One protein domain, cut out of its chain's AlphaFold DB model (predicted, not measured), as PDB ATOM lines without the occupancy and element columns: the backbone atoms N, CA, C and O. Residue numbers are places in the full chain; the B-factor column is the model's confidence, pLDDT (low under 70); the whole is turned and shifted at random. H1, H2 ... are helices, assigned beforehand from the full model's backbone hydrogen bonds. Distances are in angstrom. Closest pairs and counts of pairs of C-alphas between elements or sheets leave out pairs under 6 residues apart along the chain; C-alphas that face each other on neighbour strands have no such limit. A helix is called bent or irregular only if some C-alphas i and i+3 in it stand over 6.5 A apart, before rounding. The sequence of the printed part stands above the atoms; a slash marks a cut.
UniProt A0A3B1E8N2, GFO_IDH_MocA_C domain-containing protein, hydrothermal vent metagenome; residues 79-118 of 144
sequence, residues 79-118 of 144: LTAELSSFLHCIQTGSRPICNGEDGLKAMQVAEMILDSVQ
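AT A GLANCE: This is residues 79 to 118 of the 144 residues of the protein "GFO_IDH_MocA_C domain-containing protein" of hydrothermal vent metagenome (UniProt A0A3B1E8N2). A long helix, H2, sticks out free as one arm, and a shorter helix, H1, makes the other arm of an open V, with the link of residues 93 to 99 forming the blunt corner between them. The two helices have no contact with each other, and H2 makes most of the length. The printed part has 40 residues with two named helices, H1 then H2 along the chain, and no named strand; its class is all helix. It is extended, with a radius of gyration of the C-alphas of 14.2 A and spans of 43 by 19 by 9 A.

IN THESE COORDINATES: H2, the longest helix, holds residues 100 to 118 and measures 26.7 A from first to last C-alpha. It begins with C-alpha 100 at (-18.889, 22.499, -13.796) and ends with C-alpha 118 at (1.792, 5.926, -10.223), x rising and y falling along it. H1 holds residues 79 to 92 and measures 20.0 A, from C-alpha 79 at (-7.850, 36.152, -15.894) to C-alpha 92 at (-27.494, 36.922, -19.573), with x falling and y nearly the same at both ends.

HOW THE PARTS SIT: H2 stands free over residues 100 to 118: none of these C-alphas has another C-alpha, 8 or more residues away along the chain, within 10 A. H1 and H2 are apart, with no C-alpha of the one within 8 A of the other. A short link of 7 residues joins them. In H1 and H2 every O i to N i+4 pair is within hydrogen-bond range, and neither helix is bent.

THE WHOLE: The two C-alphas farthest apart are those of Thr 92 and Gln 118, at 43.7 A. The C-alphas of Leu 79 and Gln 118, the first and last printed residues, are 32.2 A apart. The printed part has no cut, and it has no long link. The mean pLDDT of the printed part is 96.9, and no printed residue is under 70.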
ATOM      1  N   LEU A  79      -7.054  36.266 -17.118       95.50
ATOM      2  CA  LEU A  79      -7.850  36.152 -15.894       95.50
ATOM      3  C   LEU A  79      -8.977  37.188 -15.892       95.50
ATOM      4  O   LEU A  79     -10.130  36.868 -15.603       95.50
ATOM      5  N   THR A  80      -8.665  38.429 -16.272       96.75
ATOM      6  CA  THR A  80      -9.682  39.478 -16.419       96.75
ATOM      7  C   THR A  80     -10.710  39.111 -17.497       96.75
ATOM      8  O   THR A  80     -11.913  39.319 -17.298       96.75
ATOM      9  N   ALA A  81     -10.270  38.528 -18.617       95.00
ATOM     10  CA  ALA A  81     -11.158  38.053 -19.677       95.00
ATOM     11  C   ALA A  81     -12.082  36.915 -19.199       95.00
ATOM     12  O   ALA A  81     -13.289  36.958 -19.450       95.00
ATOM     13  N   GLU A  82     -11.547  35.939 -18.459       96.06
ATOM     14  CA  GLU A  82     -12.314  34.829 -17.881       96.06
ATOM     15  C   GLU A  82     -13.389  35.327 -16.905       96.06
ATOM     16  O   GLU A  82     -14.568  34.993 -17.049       96.06
ATOM     17  N   LEU A  83     -13.018  36.184 -15.949       96.75
ATOM     18  CA  LEU A  83     -13.952  36.737 -14.961       96.75
ATOM     19  C   LEU A  83     -15.041  37.594 -15.615       96.75
ATOM     20  O   LEU A  83     -16.209  37.528 -15.224       96.75
ATOM     21  N   SER A  84     -14.682  38.369 -16.642       96.69
ATOM     22  CA  SER A  84     -15.650  39.158 -17.411       96.69
ATOM     23  C   SER A  84     -16.643  38.260 -18.152       96.69
ATOM     24  O   SER A  84     -17.847  38.521 -18.129       96.69
ATOM     25  N   SER A  85     -16.162  37.167 -18.758       96.75
ATOM     26  CA  SER A  85     -17.012  36.158 -19.402       96.75
ATOM     27  C   SER A  85     -17.962  35.499 -18.398       96.75
ATOM     28  O   SER A  85     -19.158  35.369 -18.666       96.75
ATOM     29  N   PHE A  86     -17.468  35.156 -17.206       96.94
ATOM     30  CA  PHE A  86     -18.281  34.574 -16.140       96.94
ATOM     31  C   PHE A  86     -19.419  35.507 -15.697       96.94
ATOM     32  O   PHE A  86     -20.580  35.091 -15.658       96.94
ATOM     33  N   LEU A  87     -19.117  36.784 -15.432       97.81
ATOM     34  CA  LEU A  87     -20.133  37.781 -15.078       97.81
ATOM     35  C   LEU A  87     -21.169  37.960 -16.192       97.81
ATOM     36  O   LEU A  87     -22.367  38.029 -15.910       97.81
ATOM     37  N   HIS A  88     -20.728  37.983 -17.450       98.19
ATOM     38  CA  HIS A  88     -21.626  38.064 -18.598       98.19
ATOM     39  C   HIS A  88     -22.595  36.873 -18.655       98.19
ATOM     40  O   HIS A  88     -23.792  37.065 -18.884       98.19
ATOM     41  N   CYS A  89     -22.114  35.656 -18.389       98.38
ATOM     42  CA  CYS A  89     -22.954  34.458 -18.345       98.38
ATOM     43  C   CYS A  89     -24.020  34.550 -17.250       98.38
ATOM     44  O   CYS A  89     -25.184  34.253 -17.505       98.38
ATOM     45  N   ILE A  90     -23.656  35.042 -16.060       97.62
ATOM     46  CA  ILE A  90     -24.614  35.269 -14.966       97.62
ATOM     47  C   ILE A  90     -25.689  36.275 -15.382       97.62
ATOM     48  O   ILE A  90     -26.876  36.029 -15.186       97.62
ATOM     49  N   GLN A  91     -25.282  37.408 -15.956       98.50
ATOM     50  CA  GLN A  91     -26.198  38.494 -16.314       98.50
ATOM     51  C   GLN A  91     -27.170  38.109 -17.432       98.50
ATOM     52  O   GLN A  91     -28.310  38.568 -17.444       98.50
ATOM     53  N   THR A  92     -26.720  37.287 -18.377       98.31
ATOM     54  CA  THR A  92     -27.494  36.922 -19.573       98.31
ATOM     55  C   THR A  92     -28.171  35.559 -19.474       98.31
ATOM     56  O   THR A  92     -29.004  35.233 -20.315       98.31
ATOM     57  N   GLY A  93     -27.813  34.747 -18.475       97.31
ATOM     58  CA  GLY A  93     -28.221  33.345 -18.388       97.31
ATOM     59  C   GLY A  93     -27.599  32.454 -19.471       97.31
ATOM     60  O   GLY A  93     -28.100  31.357 -19.716       97.31
ATOM     61  N   SER A  94     -26.544  32.911 -20.152       97.50
ATOM     62  CA  SER A  94     -25.849  32.124 -21.175       97.50
ATOM     63  C   SER A  94     -24.928  31.063 -20.555       97.50
ATOM     64  O   SER A  94     -24.538  31.144 -19.388       97.50
ATOM     65  N   ARG A  95     -24.602  30.016 -21.328       96.31
ATOM     66  CA  ARG A  95     -23.717  28.933 -20.872       96.31
ATOM     67  C   ARG A  95     -22.258  29.424 -20.863       96.31
ATOM     68  O   ARG A  95     -21.807  29.907 -21.900       96.31
ATOM     69  N   PRO A  96     -21.501  29.238 -19.764       96.44
ATOM     70  CA  PRO A  96     -20.079  29.573 -19.737       96.44
ATOM     71  C   PRO A  96     -19.262  28.660 -20.655       96.44
ATOM     72  O   PRO A  96     -19.633  27.509 -20.890       96.44
ATOM     73  N   ILE A  97     -18.123  29.174 -21.129       93.94
ATOM     74  CA  ILE A  97     -17.189  28.457 -22.019       93.94
ATOM     75  C   ILE A  97     -16.696  27.152 -21.374       93.94
ATOM     76  O   ILE A  97     -16.561  26.142 -22.057       93.94
ATOM     77  N   CYS A  98     -16.474  27.168 -20.058       95.62
ATOM     78  CA  CYS A  98     -16.192  25.990 -19.247       95.62
ATOM     79  C   CYS A  98     -17.179  25.966 -18.077       95.62
ATOM     80  O   CYS A  98     -17.202  26.897 -17.269       95.62
ATOM     81  N   ASN A  99     -18.036  24.945 -18.006       96.31
ATOM     82  CA  ASN A  99     -18.972  24.775 -16.895       96.31
ATOM     83  C   ASN A  99     -18.471  23.724 -15.882       96.31
ATOM     84  O   ASN A  99     -17.412  23.118 -16.045       96.31
ATOM     85  N   GLY A 100     -19.250  23.484 -14.822       97.06
ATOM     86  CA  GLY A 100     -18.889  22.499 -13.796       97.06
ATOM     87  C   GLY A 100     -18.780  21.058 -14.314       97.06
ATOM     88  O   GLY A 100     -17.944  20.303 -13.826       97.06
ATOM     89  N   GLU A 101     -19.576  20.670 -15.313       98.12
ATOM     90  CA  GLU A 101     -19.493  19.336 -15.925       98.12
ATOM     91  C   GLU A 101     -18.218  19.174 -16.758       98.12
ATOM     92  O   GLU A 101     -17.584  18.119 -16.715       98.12
ATOM     93  N   ASP A 102     -17.832  20.217 -17.496       97.81
ATOM     94  CA  ASP A 102     -16.594  20.258 -18.273       97.81
ATOM     95  C   ASP A 102     -15.381  20.162 -17.323       97.81
ATOM     96  O   ASP A 102     -14.479  19.349 -17.542       97.81
ATOM     97  N   GLY A 103     -15.418  20.891 -16.200       97.56
ATOM     98  CA  GLY A 103     -14.420  20.799 -15.131       97.56
ATOM     99  C   GLY A 103     -14.341  19.411 -14.484       97.56
ATOM    100  O   GLY A 103     -13.247  18.871 -14.317       97.56
ATOM    101  N   LEU A 104     -15.482  18.786 -14.173       98.50
ATOM    102  CA  LEU A 104     -15.516  17.433 -13.609       98.50
ATOM    103  C   LEU A 104     -14.889  16.405 -14.560       98.50
ATOM    104  O   LEU A 104     -14.072  15.594 -14.128       98.50
ATOM    105  N   LYS A 105     -15.227  16.460 -15.854       98.44
ATOM    106  CA  LYS A 105     -14.648  15.567 -16.872       98.44
ATOM    107  C   LYS A 105     -13.132  15.730 -16.963       98.44
ATOM    108  O   LYS A 105     -12.416  14.733 -17.023       98.44
ATOM    109  N   ALA A 106     -12.633  16.968 -16.934       98.00
ATOM    110  CA  ALA A 106     -11.198  17.234 -16.942       98.00
ATOM    111  C   ALA A 106     -10.499  16.646 -15.702       98.00
ATOM    112  O   ALA A 106      -9.458  16.002 -15.833       98.00
ATOM    113  N   MET A 107     -11.096  16.801 -14.514       98.50
ATOM    114  CA  MET A 107     -10.560  16.243 -13.267       98.50
ATOM    115  C   MET A 107     -10.525  14.711 -13.272       98.50
ATOM    116  O   MET A 107      -9.535  14.129 -12.840       98.50
ATOM    117  N   GLN A 108     -11.556  14.058 -13.811       98.56
ATOM    118  CA  GLN A 108     -11.590  12.597 -13.942       98.56
ATOM    119  C   GLN A 108     -10.455  12.077 -14.833       98.56
ATOM    120  O   GLN A 108      -9.771  11.120 -14.477       98.56
ATOM    121  N   VAL A 109     -10.209  12.725 -15.976       98.44
ATOM    122  CA  VAL A 109      -9.085  12.360 -16.856       98.44
ATOM    123  C   VAL A 109      -7.743  12.606 -16.164       98.44
ATOM    124  O   VAL A 109      -6.833  11.788 -16.287       98.44
ATOM    125  N   ALA A 110      -7.610  13.704 -15.413       98.31
ATOM    126  CA  ALA A 110      -6.397  13.983 -14.652       98.31
ATOM    127  C   ALA A 110      -6.109  12.891 -13.608       98.31
ATOM    128  O   ALA A 110      -4.970  12.442 -13.502       98.31
ATOM    129  N   GLU A 111      -7.131  12.415 -12.892       98.50
ATOM    130  CA  GLU A 111      -7.008  11.307 -11.936       98.50
ATOM    131  C   GLU A 111      -6.565  10.010 -12.628       98.50
ATOM    132  O   GLU A 111      -5.584   9.396 -12.211       98.50
ATOM    133  N   MET A 112      -7.172   9.663 -13.769       98.25
ATOM    134  CA  MET A 112      -6.756   8.504 -14.572       98.25
ATOM    135  C   MET A 112      -5.282   8.576 -15.005       98.25
ATOM    136  O   MET A 112      -4.581   7.561 -15.020       98.25
ATOM    137  N   ILE A 113      -4.792   9.767 -15.363       96.50
ATOM    138  CA  ILE A 113      -3.383   9.976 -15.724       96.50
ATOM    139  C   ILE A 113      -2.482   9.781 -14.502       96.50
ATOM    140  O   ILE A 113      -1.448   9.122 -14.618       96.50
ATOM    141  N   LEU A 114      -2.855  10.328 -13.340       96.94
ATOM    142  CA  LEU A 114      -2.084  10.169 -12.105       96.94
ATOM    143  C   LEU A 114      -1.989   8.697 -11.691       96.94
ATOM    144  O   LEU A 114      -0.884   8.219 -11.425       96.94
ATOM    145  N   ASP A 115      -3.097   7.959 -11.748       96.94
ATOM    146  CA  ASP A 115      -3.129   6.519 -11.484       96.94
ATOM    147  C   ASP A 115      -2.236   5.745 -12.463       96.94
ATOM    148  O   ASP A 115      -1.463   4.861 -12.068       96.94
ATOM    149  N   SER A 116      -2.284   6.101 -13.751       93.12
ATOM    150  CA  SER A 116      -1.421   5.510 -14.776       93.12
ATOM    151  C   SER A 116       0.056   5.784 -14.494       93.12
ATOM    152  O   SER A 116       0.877   4.884 -14.632       93.12
ATOM    153  N   VAL A 117       0.424   7.005 -14.102       91.25
ATOM    154  CA  VAL A 117       1.812   7.378 -13.783       91.25
ATOM    155  C   VAL A 117       2.306   6.659 -12.528       91.25
ATOM    156  O   VAL A 117       3.441   6.172 -12.510       91.25
ATOM    157  N   GLN A 118       1.465   6.567 -11.495       91.69
ATOM    158  CA  GLN A 118       1.792   5.926 -10.223       91.69
ATOM    159  C   GLN A 118       1.969   4.410 -10.365       91.69
ATOM    160  O   GLN A 118       2.878   3.836  -9.766       91.69
TER     161      GLN A 118